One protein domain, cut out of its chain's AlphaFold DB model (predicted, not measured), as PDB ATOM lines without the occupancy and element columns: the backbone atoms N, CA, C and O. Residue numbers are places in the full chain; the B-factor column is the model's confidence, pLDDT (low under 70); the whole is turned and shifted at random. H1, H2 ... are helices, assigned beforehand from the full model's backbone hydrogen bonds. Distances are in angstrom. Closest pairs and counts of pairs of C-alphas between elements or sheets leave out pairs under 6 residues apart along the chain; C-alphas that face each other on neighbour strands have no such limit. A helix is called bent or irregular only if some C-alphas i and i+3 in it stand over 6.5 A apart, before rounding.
ATOM      1  N   SER A   7     -13.055 -25.199 -22.541       71.38
ATOM      2  CA  SER A   7     -13.015 -23.783 -22.132       71.38
ATOM      3  C   SER A   7     -14.190 -23.428 -21.211       71.38
ATOM      4  O   SER A   7     -14.054 -22.646 -20.270       71.38
ATOM      5  N   ARG A   8     -15.330 -24.100 -21.406       61.56
ATOM      6  CA  ARG A   8     -16.525 -23.985 -20.563       61.56
ATOM      7  C   ARG A   8     -16.477 -24.857 -19.314       61.56
ATOM      8  O   ARG A   8     -17.368 -24.757 -18.478       61.56
ATOM      9  N   ALA A   9     -15.467 -25.711 -19.156       61.06
ATOM     10  CA  ALA A   9     -15.349 -26.602 -18.007       61.06
ATOM     11  C   ALA A   9     -14.754 -25.926 -16.759       61.06
ATOM     12  O   ALA A   9     -14.868 -26.497 -15.678       61.06
ATOM     13  N   LEU A  10     -14.228 -24.700 -16.848       58.34
ATOM     14  CA  LEU A  10     -13.682 -23.914 -15.723       58.34
ATOM     15  C   LEU A  10     -14.754 -23.279 -14.805       58.34
ATOM     16  O   LEU A  10     -14.526 -22.246 -14.182       58.34
ATOM     17  N   VAL A  11     -15.946 -23.877 -14.706       63.50
ATOM     18  CA  VAL A  11     -17.005 -23.396 -13.804       63.50
ATOM     19  C   VAL A  11     -16.724 -23.837 -12.367       63.50
ATOM     20  O   VAL A  11     -16.591 -25.033 -12.093       63.50
ATOM     21  N   ASP A  12     -16.664 -22.830 -11.493       77.06
ATOM     22  CA  ASP A  12     -16.637 -22.832 -10.026       77.06
ATOM     23  C   ASP A  12     -16.830 -24.206  -9.347       77.06
ATOM     24  O   ASP A  12     -17.919 -24.794  -9.338       77.06
ATOM     25  N   LEU A  13     -15.764 -24.690  -8.699       80.94
ATOM     26  CA  LEU A  13     -15.744 -25.940  -7.933       80.94
ATOM     27  C   LEU A  13     -16.814 -25.965  -6.821       80.94
ATOM     28  O   LEU A  13     -17.376 -27.021  -6.513       80.94
ATOM     29  N   ALA A  14     -17.130 -24.806  -6.232       86.19
ATOM     30  CA  ALA A  14     -18.136 -24.669  -5.185       86.19
ATOM     31  C   ALA A  14     -19.565 -24.834  -5.717       86.19
ATOM     32  O   ALA A  14     -20.444 -25.268  -4.963       86.19
ATOM     33  N   LEU A  15     -19.795 -24.515  -6.994       85.50
ATOM     34  CA  LEU A  15     -21.053 -24.795  -7.677       85.50
ATOM     35  C   LEU A  15     -21.140 -26.276  -8.056       85.50
ATOM     36  O   LEU A  15     -22.169 -26.900  -7.815       85.50
ATOM     37  N   ARG A  16     -20.052 -26.865  -8.570       86.06
ATOM     38  CA  ARG A  16     -20.031 -28.280  -8.978       86.06
ATOM     39  C   ARG A  16     -20.364 -29.239  -7.841       86.06
ATOM     40  O   ARG A  16     -21.177 -30.128  -8.042       86.06
ATOM     41  N   ARG A  17     -19.846 -29.023  -6.627       89.44
ATOM     42  CA  ARG A  17     -20.166 -29.886  -5.469       89.44
ATOM     43  C   ARG A  17     -21.652 -29.894  -5.057       89.44
ATOM     44  O   ARG A  17     -22.009 -30.634  -4.149       89.44
ATOM     45  N   ARG A  18     -22.498 -29.039  -5.653       94.12
ATOM     46  CA  ARG A  18     -23.954 -28.995  -5.414       94.12
ATOM     47  C   ARG A  18     -24.747 -29.910  -6.351       94.12
ATOM     48  O   ARG A  18     -25.952 -30.040  -6.162       94.12
ATOM     49  N   PHE A  19     -24.102 -30.512  -7.348       91.38
ATOM     50  CA  PHE A  19     -24.742 -31.387  -8.326       91.38
ATOM     51  C   PHE A  19     -24.154 -32.798  -8.255       91.38
ATOM     52  O   PHE A  19     -22.946 -32.962  -8.089       91.38
ATOM     53  N   SER A  20     -25.011 -33.805  -8.432       92.12
ATOM     54  CA  SER A  20     -24.561 -35.126  -8.882       92.12
ATOM     55  C   SER A  20     -24.347 -35.069 -10.391       92.12
ATOM     56  O   SER A  20     -25.157 -34.471 -11.104       92.12
ATOM     57  N   PHE A  21     -23.258 -35.662 -10.873       89.94
ATOM     58  CA  PHE A  21     -22.942 -35.697 -12.296       89.94
ATOM     59  C   PHE A  21     -23.171 -37.098 -12.835       89.94
ATOM     60  O   PHE A  21     -22.501 -38.035 -12.418       89.94
ATOM     61  N   GLU A  22     -24.069 -37.197 -13.808       91.69
ATOM     62  CA  GLU A  22     -24.282 -38.408 -14.590       91.69
ATOM     63  C   GLU A  22     -23.689 -38.212 -15.985       91.69
ATOM     64  O   GLU A  22     -23.872 -37.161 -16.611       91.69
ATOM     65  N   THR A  23     -22.969 -39.222 -16.470       90.06
ATOM     66  CA  THR A  23     -22.426 -39.224 -17.833       90.06
ATOM     67  C   THR A  23     -23.425 -39.889 -18.767       90.06
ATOM     68  O   THR A  23     -23.927 -40.969 -18.474       90.06
ATOM     69  N   ILE A  24     -23.713 -39.239 -19.895       91.06
ATOM     70  CA  ILE A  24     -24.542 -39.798 -20.964       91.06
ATOM     71  C   ILE A  24     -23.631 -40.075 -22.153       91.06
ATOM     72  O   ILE A  24     -22.946 -39.170 -22.631       91.06
ATOM     73  N   GLU A  25     -23.637 -41.317 -22.622       91.44
ATOM     74  CA  GLU A  25     -22.812 -41.772 -23.739       91.44
ATOM     75  C   GLU A  25     -23.610 -41.812 -25.055       91.44
ATOM     76  O   GLU A  25     -24.844 -41.931 -25.036       91.44
ATOM     77  N   PRO A  26     -22.942 -41.732 -26.223       93.81
ATOM     78  CA  PRO A  26     -23.586 -41.967 -27.509       93.81
ATOM     79  C   PRO A  26     -24.253 -43.348 -27.576       93.81
ATOM     80  O   PRO A  26     -23.605 -44.382 -27.687       93.81
ATOM     81  N   ALA A  27     -25.584 -43.356 -27.541       93.25
ATOM     82  CA  ALA A  27     -26.382 -44.577 -27.564       93.25
ATOM     83  C   ALA A  27     -26.660 -45.083 -28.997       93.25
ATOM     84  O   ALA A  27     -27.667 -44.723 -29.599       93.25
ATOM     85  N   LEU A  28     -25.784 -45.939 -29.528       95.62
ATOM     86  CA  LEU A  28     -25.987 -46.688 -30.782       95.62
ATOM     87  C   LEU A  28     -26.608 -48.070 -30.489       95.62
ATOM     88  O   LEU A  28     -26.023 -49.120 -30.760       95.62
ATOM     89  N   THR A  29     -27.766 -48.060 -29.825       96.62
ATOM     90  CA  THR A  29     -28.458 -49.254 -29.305       96.62
ATOM     91  C   THR A  29     -29.386 -49.893 -30.338       96.62
ATOM     92  O   THR A  29     -29.612 -49.354 -31.417       96.62
ATOM     93  N   ASP A  30     -29.994 -51.028 -29.994       96.56
ATOM     94  CA  ASP A  30     -30.966 -51.696 -30.873       96.56
ATOM     95  C   ASP A  30     -32.231 -50.864 -31.096       96.56
ATOM     96  O   ASP A  30     -32.814 -50.902 -32.174       96.56
ATOM     97  N   ALA A  31     -32.615 -50.040 -30.116       96.44
ATOM     98  CA  ALA A  31     -33.689 -49.067 -30.295       96.44
ATOM     99  C   ALA A  31     -33.315 -47.992 -31.329       96.44
ATOM    100  O   ALA A  31     -34.157 -47.592 -32.132       96.44
ATOM    101  N   TRP A  32     -32.052 -47.547 -31.339       96.94
ATOM    102  CA  TRP A  32     -31.548 -46.635 -32.368       96.94
ATOM    103  C   TRP A  32     -31.542 -47.302 -33.749       96.94
ATOM    104  O   TRP A  32     -32.008 -46.693 -34.707       96.94
ATOM    105  N   ALA A  33     -31.099 -48.557 -33.853       95.62
ATOM    106  CA  ALA A  33     -31.098 -49.279 -35.124       95.62
ATOM    107  C   ALA A  33     -32.515 -49.522 -35.662       95.62
ATOM    108  O   ALA A  33     -32.763 -49.307 -36.847       95.62
ATOM    109  N   ALA A  34     -33.466 -49.886 -34.794       94.75
ATOM    110  CA  ALA A  34     -34.873 -50.025 -35.163       94.75
ATOM    111  C   ALA A  34     -35.464 -48.698 -35.668       94.75
ATOM    112  O   ALA A  34     -36.118 -48.672 -36.707       94.75
ATOM    113  N   TYR A  35     -35.169 -47.585 -34.987       95.06
ATOM    114  CA  TYR A  35     -35.564 -46.254 -35.451       95.06
ATOM    115  C   TYR A  35     -34.932 -45.906 -36.806       95.06
ATOM    116  O   TYR A  35     -35.595 -45.364 -37.689       95.06
ATOM    117  N   LEU A  36     -33.648 -46.223 -36.993       95.19
ATOM    118  CA  LEU A  36     -32.935 -45.921 -38.228       95.19
ATOM    119  C   LEU A  36     -33.461 -46.749 -39.412       95.19
ATOM    120  O   LEU A  36     -33.533 -46.222 -40.520       95.19
ATOM    121  N   ALA A  37     -33.926 -47.979 -39.177       94.25
ATOM    122  CA  ALA A  37     -34.582 -48.814 -40.185       94.25
ATOM    123  C   ALA A  37     -35.862 -48.176 -40.751       94.25
ATOM    124  O   ALA A  37     -36.129 -48.286 -41.945       94.25
ATOM    125  N   GLU A  38     -36.618 -47.429 -39.939       94.25
ATOM    126  CA  GLU A  38     -37.774 -46.659 -40.425       94.25
ATOM    127  C   GLU A  38     -37.361 -45.483 -41.327       94.25
ATOM    128  O   GLU A  38     -38.150 -45.001 -42.143       94.25
ATOM    129  N   LYS A  39     -36.129 -44.985 -41.170       95.19
ATOM    130  CA  LYS A  39     -35.598 -43.837 -41.916       95.19
ATOM    131  C   LYS A  39     -34.763 -44.233 -43.124       95.19
ATOM    132  O   LYS A  39     -34.618 -43.411 -44.025       95.19
ATOM    133  N   LEU A  40     -34.248 -45.455 -43.172       94.38
ATOM    134  CA  LEU A  40     -33.458 -45.994 -44.276       94.38
ATOM    135  C   LEU A  40     -34.215 -47.170 -44.923       94.38
ATOM    136  O   LEU A  40     -33.816 -48.321 -44.769       94.38
ATOM    137  N   PRO A  41     -35.309 -46.911 -45.667       87.94
ATOM    138  CA  PRO A  41     -36.172 -47.968 -46.203       87.94
ATOM    139  C   PRO A  41     -35.473 -48.895 -47.214       87.94
ATOM    140  O   PRO A  41     -35.949 -49.999 -47.458       87.94
ATOM    141  N   ASN A  42     -34.346 -48.456 -47.787       85.75
ATOM    142  CA  ASN A  42     -33.564 -49.186 -48.788       85.75
ATOM    143  C   ASN A  42     -32.196 -49.647 -48.244       85.75
ATOM    144  O   ASN A  42     -31.229 -49.712 -48.997       85.75
ATOM    145  N   ASP A  43     -32.094 -49.932 -46.943       77.19
ATOM    146  CA  ASP A  43     -30.845 -50.287 -46.244       77.19
ATOM    147  C   ASP A  43     -30.069 -51.473 -46.857       77.19
ATOM    148  O   ASP A  43     -28.868 -51.613 -46.636       77.19
ATOM    149  N   GLY A  44     -30.734 -52.351 -47.614       68.25
ATOM    150  CA  GLY A  44     -30.102 -53.552 -48.170       68.25
ATOM    151  C   GLY A  44     -29.733 -54.609 -47.117       68.25
ATOM    152  O   GLY A  44     -29.198 -55.650 -47.486       68.25
ATOM    153  N   GLY A  45     -30.064 -54.383 -45.835       73.00
ATOM    154  CA  GLY A  45     -29.985 -55.362 -44.746       73.00
ATOM    155  C   GLY A  45     -28.699 -55.332 -43.916       73.00
ATOM    156  O   GLY A  45     -28.476 -56.255 -43.135       73.00
ATOM    157  N   GLY A  46     -27.849 -54.314 -44.067       89.00
ATOM    158  CA  GLY A  46     -26.570 -54.252 -43.349       89.00
ATOM    159  C   GLY A  46     -25.931 -52.871 -43.213       89.00
ATOM    160  O   GLY A  46     -24.923 -52.743 -42.510       89.00
ATOM    161  N   LEU A  47     -26.482 -51.824 -43.834       92.75
ATOM    162  CA  LEU A  47     -25.886 -50.492 -43.758       92.75
ATOM    163  C   LEU A  47     -26.023 -49.910 -42.340       92.75
ATOM    164  O   LEU A  47     -25.041 -49.376 -41.830       92.75
ATOM    165  N   ILE A  48     -27.165 -50.072 -41.665       95.44
ATOM    166  CA  ILE A  48     -27.368 -49.624 -40.272       95.44
ATOM    167  C   ILE A  48     -26.314 -50.207 -39.327       95.44
ATOM    168  O   ILE A  48     -25.669 -49.462 -38.589       95.44
ATOM    169  N   GLU A  49     -26.096 -51.522 -39.372       95.12
ATOM    170  CA  GLU A  49     -25.093 -52.177 -38.525       95.12
ATOM    171  C   GLU A  49     -23.670 -51.779 -38.914       95.12
ATOM    172  O   GLU A  49     -22.810 -51.618 -38.047       95.12
ATOM    173  N   THR A  50     -23.429 -51.518 -40.199       95.31
ATOM    174  CA  THR A  50     -22.136 -50.991 -40.632       95.31
ATOM    175  C   THR A  50     -21.896 -49.591 -40.070       95.31
ATOM    176  O   THR A  50     -20.846 -49.348 -39.480       95.31
ATOM    177  N   ILE A  51     -22.869 -48.679 -40.166       96.12
ATOM    178  CA  ILE A  51     -22.790 -47.342 -39.555       96.12
ATOM    179  C   ILE A  51     -22.542 -47.469 -38.049       96.12
ATOM    180  O   ILE A  51     -21.645 -46.812 -37.519       96.12
ATOM    181  N   ARG A  52     -23.296 -48.346 -37.372       96.94
ATOM    182  CA  ARG A  52     -23.155 -48.618 -35.938       96.94
ATOM    183  C   ARG A  52     -21.716 -48.987 -35.586       96.94
ATOM    184  O   ARG A  52     -21.101 -48.316 -34.759       96.94
ATOM    185  N   GLY A  53     -21.174 -50.015 -36.239       96.88
ATOM    186  CA  GLY A  53     -19.818 -50.505 -35.995       96.88
ATOM    187  C   GLY A  53     -18.765 -49.431 -36.254       96.88
ATOM    188  O   GLY A  53     -17.925 -49.170 -35.401       96.88
ATOM    189  N   ARG A  54     -18.869 -48.718 -37.382       96.44
ATOM    190  CA  ARG A  54     -17.913 -47.665 -37.757       96.44
ATOM    191  C   ARG A  54     -17.870 -46.510 -36.757       96.44
ATOM    192  O   ARG A  54     -16.783 -46.036 -36.430       96.44
ATOM    193  N   ILE A  55     -19.021 -46.056 -36.260       98.00
ATOM    194  CA  ILE A  55     -19.054 -44.983 -35.255       98.00
ATOM    195  C   ILE A  55     -18.562 -45.488 -33.893       98.00
ATOM    196  O   ILE A  55     -17.866 -44.747 -33.200       98.00
ATOM    197  N   LEU A  56     -18.862 -46.735 -33.511       97.75
ATOM    198  CA  LEU A  56     -18.323 -47.330 -32.283       97.75
ATOM    199  C   LEU A  56     -16.791 -47.444 -32.333       97.75
ATOM    200  O   LEU A  56     -16.126 -46.990 -31.403       97.75
ATOM    201  N   ASP A  57     -16.225 -47.947 -33.431       98.00
ATOM    202  CA  ASP A  57     -14.772 -48.051 -33.633       98.00
ATOM    203  C   ASP A  57     -14.089 -46.674 -33.612       98.00
ATOM    204  O   ASP A  57     -13.039 -46.479 -32.982       98.00
ATOM    205  N   LEU A  58     -14.712 -45.678 -34.254       98.19
ATOM    206  CA  LEU A  58     -14.250 -44.294 -34.202       98.19
ATOM    207  C   LEU A  58     -14.271 -43.760 -32.766       98.19
ATOM    208  O   LEU A  58     -13.297 -43.160 -32.315       98.19
ATOM    209  N   ASN A  59     -15.353 -44.003 -32.026       98.12
ATOM    210  CA  ASN A  59     -15.485 -43.552 -30.646       98.12
ATOM    211  C   ASN A  59     -14.491 -44.234 -29.706       98.12
ATOM    212  O   ASN A  59     -13.994 -43.570 -28.798       98.12
ATOM    213  N   ILE A  60     -14.122 -45.497 -29.940       97.94
ATOM    214  CA  ILE A  60     -13.016 -46.156 -29.226       97.94
ATOM    215  C   ILE A  60     -11.697 -45.430 -29.520       97.94
ATOM    216  O   ILE A  60     -10.951 -45.095 -28.596       97.94
ATOM    217  N   THR A  61     -11.434 -45.122 -30.792       97.94
ATOM    218  CA  THR A  61     -10.218 -44.407 -31.219       97.94
ATOM    219  C   THR A  61     -10.123 -43.012 -30.597       97.94
ATOM    220  O   THR A  61      -9.054 -42.619 -30.135       97.94
ATOM    221  N   ILE A  62     -11.232 -42.270 -30.546       97.62
ATOM    222  CA  ILE A  62     -11.307 -40.944 -29.913       97.62
ATOM    223  C   ILE A  62     -11.147 -41.053 -28.392       97.62
ATOM    224  O   ILE A  62     -10.375 -40.309 -27.792       97.62
ATOM    225  N   SER A  63     -11.851 -41.993 -27.757       96.56
ATOM    226  CA  SER A  63     -11.898 -42.107 -26.293       96.56
ATOM    227  C   SER A  63     -10.577 -42.559 -25.680       96.56
ATOM    228  O   SER A  63     -10.283 -42.214 -24.538       96.56
ATOM    229  N   THR A  64      -9.788 -43.326 -26.431       96.81
ATOM    230  CA  THR A  64      -8.458 -43.795 -26.020       96.81
ATOM    231  C   THR A  64      -7.337 -42.834 -26.417       96.81
ATOM    232  O   THR A  64      -6.191 -43.038 -26.014       96.81
ATOM    233  N   ASP A  65      -7.641 -41.772 -27.169       96.50
ATOM    234  CA  ASP A  65      -6.662 -40.759 -27.543       96.50
ATOM    235  C   ASP A  65      -6.276 -39.887 -26.326       96.50
ATOM    236  O   ASP A  65      -7.163 -39.283 -25.710       96.50
ATOM    237  N   PRO A  66      -4.976 -39.760 -25.990       93.00
ATOM    238  CA  PRO A  66      -4.521 -38.981 -24.836       93.00
ATOM    239  C   PRO A  66      -4.888 -37.491 -24.867       93.00
ATOM    240  O   PRO A  66      -4.960 -36.865 -23.809       93.00
ATOM    241  N   MET A  67      -5.088 -36.899 -26.048       91.75
ATOM    242  CA  MET A  67      -5.423 -35.477 -26.178       91.75
ATOM    243  C   MET A  67      -6.932 -35.227 -26.045       91.75
ATOM    244  O   MET A  67      -7.339 -34.188 -25.510       91.75
ATOM    245  N   LEU A  68      -7.763 -36.191 -26.453       92.62
ATOM    246  CA  LEU A  68      -9.222 -36.064 -26.520       92.62
ATOM    247  C   LEU A  68      -9.917 -36.686 -25.299       92.62
ATOM    248  O   LEU A  68     -10.433 -35.969 -24.432       92.62
ATOM    249  N   GLY A  69      -9.917 -38.015 -25.206       93.62
ATOM    250  CA  GLY A  69     -10.689 -38.764 -24.221       93.62
ATOM    251  C   GLY A  69     -12.184 -38.911 -24.567       93.62
ATOM    252  O   GLY A  69     -12.663 -38.402 -25.584       93.62
ATOM    253  N   PRO A  70     -12.963 -39.593 -23.707       93.25
ATOM    254  CA  PRO A  70     -14.330 -40.041 -24.016       93.25
ATOM    255  C   PRO A  70     -15.342 -38.911 -24.238       93.25
ATOM    256  O   PRO A  70     -16.358 -39.087 -24.901       93.25
ATOM    257  N   HIS A  71     -15.065 -37.715 -23.721       91.75
ATOM    258  CA  HIS A  71     -15.942 -36.548 -23.851       91.75
ATOM    259  C   HIS A  71     -16.019 -35.970 -25.270       91.75
ATOM    260  O   HIS A  71     -16.877 -35.132 -25.535       91.75
ATOM    261  N   PHE A  72     -15.134 -36.413 -26.166       95.38
ATOM    262  CA  PHE A  72     -15.090 -36.011 -27.572       95.38
ATOM    263  C   PHE A  72     -15.798 -37.008 -28.497       95.38
ATOM    264  O   PHE A  72     -15.853 -36.765 -29.703       95.38
ATOM    265  N   ALA A  73     -16.333 -38.111 -27.957       96.75
ATOM    266  CA  ALA A  73     -17.026 -39.127 -28.737       96.75
ATOM    267  C   ALA A  73     -18.124 -38.510 -29.623       96.75
ATOM    268  O   ALA A  73     -18.878 -37.625 -29.210       96.75
ATOM    269  N   ILE A  74     -18.217 -39.002 -30.854       97.44
ATOM    270  CA  ILE A  74     -19.229 -38.612 -31.827       97.44
ATOM    271  C   ILE A  74     -20.588 -39.139 -31.365       97.44
ATOM    272  O   ILE A  74     -20.782 -40.340 -31.153       97.44
ATOM    273  N   GLY A  75     -21.539 -38.221 -31.199       95.75
ATOM    274  CA  GLY A  75     -22.913 -38.536 -30.817       95.75
ATOM    275  C   GLY A  75     -23.696 -39.228 -31.936       95.75
ATOM    276  O   GLY A  75     -23.486 -38.957 -33.118       95.75
ATOM    277  N   HIS A  76     -24.682 -40.056 -31.574       95.56
ATOM    278  CA  HIS A  76     -25.565 -40.710 -32.551       95.56
ATOM    279  C   HIS A  76     -26.403 -39.712 -33.372       95.56
ATOM    280  O   HIS A  76     -26.916 -40.076 -34.425       95.56
ATOM    281  N   SER A  77     -26.520 -38.450 -32.940       95.38
ATOM    282  CA  SER A  77     -27.258 -37.402 -33.656       95.38
ATOM    283  C   SER A  77     -26.738 -37.145 -35.072       95.38
ATOM    284  O   SER A  77     -27.540 -36.844 -35.947       95.38
ATOM    285  N   PHE A  78     -25.430 -37.297 -35.323       96.69
ATOM    286  CA  PHE A  78     -24.870 -37.170 -36.677       96.69
ATOM    287  C   PHE A  78     -25.443 -38.230 -37.621       96.69
ATOM    288  O   PHE A  78     -25.752 -37.949 -38.775       96.69
ATOM    289  N   VAL A  79     -25.628 -39.443 -37.104       96.88
ATOM    290  CA  VAL A  79     -26.062 -40.630 -37.849       96.88
ATOM    291  C   VAL A  79     -27.517 -41.001 -37.554       96.88
ATOM    292  O   VAL A  79     -27.906 -42.160 -37.652       96.88
ATOM    293  N   THR A  80     -28.336 -40.013 -37.189       96.81
ATOM    294  CA  THR A  80     -29.779 -40.181 -36.972       96.81
ATOM    295  C   THR A  80     -30.525 -39.141 -37.811       96.81
ATOM    296  O   THR A  80     -30.685 -37.999 -37.376       96.81
ATOM    297  N   PRO A  81     -30.956 -39.483 -39.037       95.00
ATOM    298  CA  PRO A  81     -31.605 -38.542 -39.929       95.00
ATOM    299  C   PRO A  81     -33.026 -38.236 -39.449       95.00
ATOM    300  O   PRO A  81     -33.773 -39.112 -39.016       95.00
ATOM    301  N   THR A  82     -33.428 -36.971 -39.566       91.38
ATOM    302  CA  THR A  82     -34.783 -36.516 -39.214       91.38
ATOM    303  C   THR A  82     -35.829 -36.985 -40.229       91.38
ATOM    304  O   THR A  82     -36.953 -37.353 -39.867       91.38
ATOM    305  N   HIS A  83     -35.449 -37.013 -41.506       93.56
ATOM    306  CA  HIS A  83     -36.279 -37.441 -42.628       93.56
ATOM    307  C   HIS A  83     -35.770 -38.753 -43.217       93.56
ATOM    308  O   HIS A  83     -34.579 -39.051 -43.134       93.56
ATOM    309  N   ALA A  84     -36.672 -39.520 -43.832       95.38
ATOM    310  CA  ALA A  84     -36.288 -40.740 -44.525       95.38
ATOM    311  C   ALA A  84     -35.308 -40.433 -45.670       95.38
ATOM    312  O   ALA A  84     -35.468 -39.436 -46.374       95.38
ATOM    313  N   GLN A  85     -34.306 -41.291 -45.841       95.38
ATOM    314  CA  GLN A  85     -33.276 -41.174 -46.866       95.38
ATOM    315  C   GLN A  85     -33.453 -42.316 -47.860       95.38
ATOM    316  O   GLN A  85     -33.354 -43.489 -47.500       95.38
ATOM    317  N   SER A  86     -33.736 -41.976 -49.115       91.75
ATOM    318  CA  SER A  86     -33.904 -42.966 -50.182       91.75
ATOM    319  C   SER A  86     -32.597 -43.682 -50.522       91.75
ATOM    320  O   SER A  86     -32.634 -44.858 -50.874       91.75
ATOM    321  N   ASP A  87     -31.467 -42.987 -50.387       93.81
ATOM    322  CA  ASP A  87     -30.116 -43.529 -50.526       93.81
ATOM    323  C   ASP A  87     -29.360 -43.347 -49.205       93.81
ATOM    324  O   ASP A  87     -28.804 -42.284 -48.913       93.81
ATOM    325  N   GLY A  88     -29.378 -44.391 -48.374       94.44
ATOM    326  CA  GLY A  88     -28.720 -44.368 -47.070       94.44
ATOM    327  C   GLY A  88     -27.195 -44.265 -47.166       94.44
ATOM    328  O   GLY A  88     -26.580 -43.609 -46.327       94.44
ATOM    329  N   LYS A  89     -26.578 -44.859 -48.197       93.75
ATOM    330  CA  LYS A  89     -25.119 -44.844 -48.390       93.75
ATOM    331  C   LYS A  89     -24.651 -43.439 -48.758       93.75
ATOM    332  O   LYS A  89     -23.752 -42.907 -48.107       93.75
ATOM    333  N   ALA A  90     -25.299 -42.815 -49.742       94.81
ATOM    334  CA  ALA A  90     -24.994 -41.442 -50.130       94.81
ATOM    335  C   ALA A  90     -25.261 -40.454 -48.988       94.81
ATOM    336  O   ALA A  90     -24.441 -39.567 -48.745       94.81
ATOM    337  N   TRP A  91     -26.361 -40.632 -48.245       96.38
ATOM    338  CA  TRP A  91     -26.646 -39.821 -47.062       96.38
ATOM    339  C   TRP A  91     -25.533 -39.932 -46.014       96.38
ATOM    340  O   TRP A  91     -24.997 -38.910 -45.581       96.38
ATOM    341  N   PHE A  92     -25.148 -41.153 -45.637       96.56
ATOM    342  CA  PHE A  92     -24.117 -41.365 -44.627       96.56
ATOM    343  C   PHE A  92     -22.772 -40.774 -45.065       96.56
ATOM    344  O   PHE A  92     -22.125 -40.077 -44.286       96.56
ATOM    345  N   PHE A  93     -22.375 -40.955 -46.327       96.81
ATOM    346  CA  PHE A  93     -21.157 -40.336 -46.858       96.81
ATOM    347  C   PHE A  93     -21.222 -38.809 -46.842       96.81
ATOM    348  O   PHE A  93     -20.243 -38.171 -46.461       96.81
ATOM    349  N   GLY A  94     -22.380 -38.227 -47.163       97.88
ATOM    350  CA  GLY A  94     -22.607 -36.790 -47.046       97.88
ATOM    351  C   GLY A  94     -22.450 -36.286 -45.609       97.88
ATOM    352  O   GLY A  94     -21.800 -35.264 -45.389       97.88
ATOM    353  N   VAL A  95     -22.977 -37.012 -44.618       97.94
ATOM    354  CA  VAL A  95     -22.765 -36.712 -43.188       97.94
ATOM    355  C   VAL A  95     -21.280 -36.784 -42.833       97.94
ATOM    356  O   VAL A  95     -20.761 -35.877 -42.178       97.94
ATOM    357  N   VAL A  96     -20.582 -37.833 -43.276       98.25
ATOM    358  CA  VAL A  96     -19.146 -37.986 -43.018       98.25
ATOM    359  C   VAL A  96     -18.369 -36.797 -43.579       98.25
ATOM    360  O   VAL A  96     -17.580 -36.208 -42.851       98.25
ATOM    361  N   ASP A  97     -18.626 -36.392 -44.821       98.38
ATOM    362  CA  ASP A  97     -17.891 -35.303 -45.476       98.38
ATOM    363  C   ASP A  97     -18.162 -33.925 -44.890       98.38
ATOM    364  O   ASP A  97     -17.254 -33.107 -44.760       98.38
ATOM    365  N   THR A  98     -19.423 -33.647 -44.577       98.00
ATOM    366  CA  THR A  98     -19.855 -32.284 -44.244       98.00
ATOM    367  C   THR A  98     -19.846 -31.995 -42.753       98.00
ATOM    368  O   THR A  98     -19.864 -30.829 -42.367       98.00
ATOM    369  N   GLN A  99     -19.824 -33.033 -41.912       98.00
ATOM    370  CA  GLN A  99     -19.982 -32.886 -40.468       98.00
ATOM    371  C   GLN A  99     -18.879 -33.604 -39.688       98.00
ATOM    372  O   GLN A  99     -18.154 -32.960 -38.932       98.00
ATOM    373  N   ILE A 100     -18.707 -34.914 -39.892       98.19
ATOM    374  CA  ILE A 100     -17.767 -35.702 -39.077       98.19
ATOM    375  C   ILE A 100     -16.316 -35.386 -39.456       98.19
ATOM    376  O   ILE A 100     -15.506 -35.124 -38.574       98.19
ATOM    377  N   ALA A 101     -15.973 -35.359 -40.746       98.25
ATOM    378  CA  ALA A 101     -14.609 -35.099 -41.200       98.25
ATOM    379  C   ALA A 101     -14.079 -33.727 -40.736       98.25
ATOM    380  O   ALA A 101     -13.010 -33.710 -40.127       98.25
ATOM    381  N   PRO A 102     -14.806 -32.598 -40.900       98.19
ATOM    382  CA  PRO A 102     -14.401 -31.314 -40.325       98.19
ATOM    383  C   PRO A 102     -14.110 -31.393 -38.823       98.19
ATOM    384  O   PRO A 102     -13.077 -30.902 -38.377       98.19
ATOM    385  N   GLN A 103     -14.959 -32.084 -38.058       96.94
ATOM    386  CA  GLN A 103     -14.770 -32.244 -36.619       96.94
ATOM    387  C   GLN A 103     -13.526 -33.080 -36.280       96.94
ATOM    388  O   GLN A 103     -12.759 -32.712 -35.393       96.94
ATOM    389  N   LEU A 104     -13.268 -34.168 -37.013       98.00
ATOM    390  CA  LEU A 104     -12.050 -34.967 -36.842       98.00
ATOM    391  C   LEU A 104     -10.783 -34.177 -37.195       98.00
ATOM    392  O   LEU A 104      -9.741 -34.377 -36.571       98.00
ATOM    393  N   TYR A 105     -10.869 -33.256 -38.155       97.94
ATOM    394  CA  TYR A 105      -9.768 -32.359 -38.496       97.94
ATOM    395  C   TYR A 105      -9.488 -31.304 -37.429       97.94
ATOM    396  O   TYR A 105      -8.341 -30.892 -37.289       97.94
ATOM    397  N   GLU A 106     -10.492 -30.896 -36.659       95.81
ATOM    398  CA  GLU A 106     -10.281 -30.067 -35.472       95.81
ATOM    399  C   GLU A 106      -9.692 -30.887 -34.318       95.81
ATOM    400  O   GLU A 106      -8.774 -30.432 -33.637       95.81
ATOM    401  N   TYR A 107     -10.175 -32.116 -34.116       96.06
ATOM    402  CA  TYR A 107      -9.703 -33.004 -33.049       96.06
ATOM    403  C   TYR A 107      -8.235 -33.393 -33.214       96.06
ATOM    404  O   TYR A 107      -7.469 -33.372 -32.251       96.06
ATOM    405  N   TRP A 108      -7.838 -33.736 -34.437       97.06
ATOM    406  CA  TRP A 108      -6.470 -34.105 -34.782       97.06
ATOM    407  C   TRP A 108      -5.830 -33.054 -35.692       97.06
ATOM    408  O   TRP A 108      -5.232 -33.390 -36.712       97.06
ATOM    409  N   PHE A 109      -5.938 -31.780 -35.305       94.50
ATOM    410  CA  PHE A 109      -5.355 -30.652 -36.040       94.50
ATOM    411  C   PHE A 109      -3.862 -30.857 -36.358       94.50
ATOM    412  O   PHE A 109      -3.445 -30.687 -37.503       94.50
ATOM    413  N   ASP A 110      -3.083 -31.318 -35.374       94.50
ATOM    414  CA  ASP A 110      -1.649 -31.599 -35.531       94.50
ATOM    415  C   ASP A 110      -1.350 -32.986 -36.140       94.50
ATOM    416  O   ASP A 110      -0.196 -33.308 -36.418       94.50
ATOM    417  N   ASN A 111      -2.365 -33.834 -36.350       96.00
ATOM    418  CA  ASN A 111      -2.214 -35.185 -36.901       96.00
ATOM    419  C   ASN A 111      -3.251 -35.462 -37.998       96.00
ATOM    420  O   ASN A 111      -4.178 -36.266 -37.854       96.00
ATOM    421  N   ARG A 112      -3.062 -34.780 -39.130       95.19
ATOM    422  CA  ARG A 112      -3.968 -34.855 -40.277       95.19
ATOM    423  C   ARG A 112      -4.112 -36.269 -40.845       95.19
ATOM    424  O   ARG A 112      -5.220 -36.666 -41.186       95.19
ATOM    425  N   GLU A 113      -3.027 -37.039 -40.882       97.44
ATOM    426  CA  GLU A 113      -3.026 -38.419 -41.387       97.44
ATOM    427  C   GLU A 113      -3.950 -39.332 -40.568       97.44
ATOM    428  O   GLU A 113      -4.703 -40.133 -41.130       97.44
ATOM    429  N   LYS A 114      -3.957 -39.179 -39.236       97.19
ATOM    430  CA  LYS A 114      -4.879 -39.912 -38.360       97.19
ATOM    431  C   LYS A 114      -6.335 -39.559 -38.657       97.19
ATOM    432  O   LYS A 114      -7.170 -40.461 -38.733       97.19
ATOM    433  N   ALA A 115      -6.632 -38.276 -38.865       97.69
ATOM    434  CA  ALA A 115      -7.972 -37.842 -39.247       97.69
ATOM    435  C   ALA A 115      -8.396 -38.411 -40.607       97.69
ATOM    436  O   ALA A 115      -9.485 -38.969 -40.714       97.69
ATOM    437  N   ASP A 116      -7.532 -38.340 -41.620       97.88
ATOM    438  CA  ASP A 116      -7.822 -38.878 -42.953       97.88
ATOM    439  C   ASP A 116      -8.037 -40.399 -42.914       97.88
ATOM    440  O   ASP A 116      -8.973 -40.909 -43.532       97.88
ATOM    441  N   THR A 117      -7.241 -41.123 -42.121       98.12
ATOM    442  CA  THR A 117      -7.407 -42.570 -41.903       98.12
ATOM    443  C   THR A 117      -8.758 -42.889 -41.265       98.12
ATOM    444  O   THR A 117      -9.464 -43.792 -41.718       98.12
ATOM    445  N   ALA A 118      -9.153 -42.132 -40.237       97.56
ATOM    446  CA  ALA A 118     -10.447 -42.296 -39.583       97.56
ATOM    447  C   ALA A 118     -11.615 -42.004 -40.544       97.56
ATOM    448  O   ALA A 118     -12.568 -42.780 -40.606       97.56
ATOM    449  N   VAL A 119     -11.523 -40.942 -41.350       97.94
ATOM    450  CA  VAL A 119     -12.529 -40.602 -42.374       97.94
ATOM    451  C   VAL A 119     -12.623 -41.692 -43.446       97.94
ATOM    452  O   VAL A 119     -13.724 -42.109 -43.810       97.94
ATOM    453  N   ALA A 120     -11.487 -42.203 -43.925       97.50
ATOM    454  CA  ALA A 120     -11.449 -43.294 -44.891       97.50
ATOM    455  C   ALA A 120     -12.081 -44.579 -44.330       97.50
ATOM    456  O   ALA A 120     -12.846 -45.245 -45.032       97.50
ATOM    457  N   ALA A 121     -11.836 -44.897 -43.055       96.94
ATOM    458  CA  ALA A 121     -12.437 -46.051 -42.390       96.94
ATOM    459  C   ALA A 121     -13.972 -45.960 -42.357       96.94
ATOM    460  O   ALA A 121     -14.637 -46.942 -42.695       96.94
ATOM    461  N   LEU A 122     -14.541 -44.784 -42.054       96.56
ATOM    462  CA  LEU A 122     -15.994 -44.559 -42.107       96.56
ATOM    463  C   LEU A 122     -16.565 -44.800 -43.513       96.56
ATOM    464  O   LEU A 122     -17.667 -45.325 -43.653       96.56
ATOM    465  N   LYS A 123     -15.814 -44.443 -44.558       93.88
ATOM    466  CA  LYS A 123     -16.254 -44.551 -45.956       93.88
ATOM    467  C   LYS A 123     -15.991 -45.900 -46.619       93.88
ATOM    468  O   LYS A 123     -16.450 -46.126 -47.737       93.88
ATOM    469  N   SER A 124     -15.295 -46.812 -45.951       86.88
ATOM    470  CA  SER A 124     -15.080 -48.176 -46.439       86.88
ATOM    471  C   SER A 124     -16.343 -49.036 -46.253       86.88
ATOM    472  O   SER A 124     -16.401 -49.939 -45.416       86.88
TER     473      SER A 124
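What this domain is: This is residues 7 to 124 of the 127 residues of the protein "Restriction endonuclease" of Armatimonadetes bacterium (UniProt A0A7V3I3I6). Three helices, H5, H6 and H3, lie side by side in a bundle, with short H4 packed on H5 and H2 set steeply near one end of H3; residues 7 to 22, with short H1, stick out as a long arm. The 118 printed residues hold six named helices, H1 to H6 in chain order, and no named strand: all helix. The whole is only just loose, close to compact, with a radius of gyration of the C-alphas of 16.4 A, and spans 52 by 34 by 20 A.

How they stand to each other: H5, residues 88 to 107, has a kink of 33 degrees near residue 101 and is only just irregular, with C-alphas 98 and 101 6.7 A apart. H6, residues 112 to 123, touches it, opposite ways at a shallow tilt of 17 degrees, a helical hairpin; their closest C-alphas, of Leu 104 and Ala 115, are 5.5 A apart. H3, residues 47 to 63, touches H6 opposite ways, closest at the C-alphas of Arg 54 and Leu 122, 5.7 A. H3 only just touches H5, with 3 pairs of C-alphas within 8 A, the closest Leu 47 and Lys 89 at 7.3 A. H4, residues 76 to 79, touches H5, closest at the C-alphas of Phe 78 and Val 95, 6.9 A. H2, residues 30 to 39, touches residues 48 to 49 of H3 at a steep tilt of 51 degrees; the closest C-alphas, of Ala 33 and Ile 48, are 6.4 A apart. H1, residues 13 to 16, is apart from H2. O i to N i+4 pairs are all within hydrogen-bond range in H3 and H6, 5 of 6 in H2 and 14 of 16 in H5; H1 and H4 are too short for such a pair.

Where its parts are: H5 is 26.2 A long, H3 23.9 A, H6 16.6 A and H2 14.3 A. H1 begins at C-alpha 13, (-15.744, -25.940, -7.933), and H6 ends at C-alpha 123, (-16.254, -44.551, -45.956).

The domain as a whole: The C-alphas of Ala 14 and Gly 44 are the farthest apart, 53.2 A. The printed part has no cut. The links H1 to H2 and H3 to H4 are long. pLDDT is under 70 at residues 8 to 11 and 44.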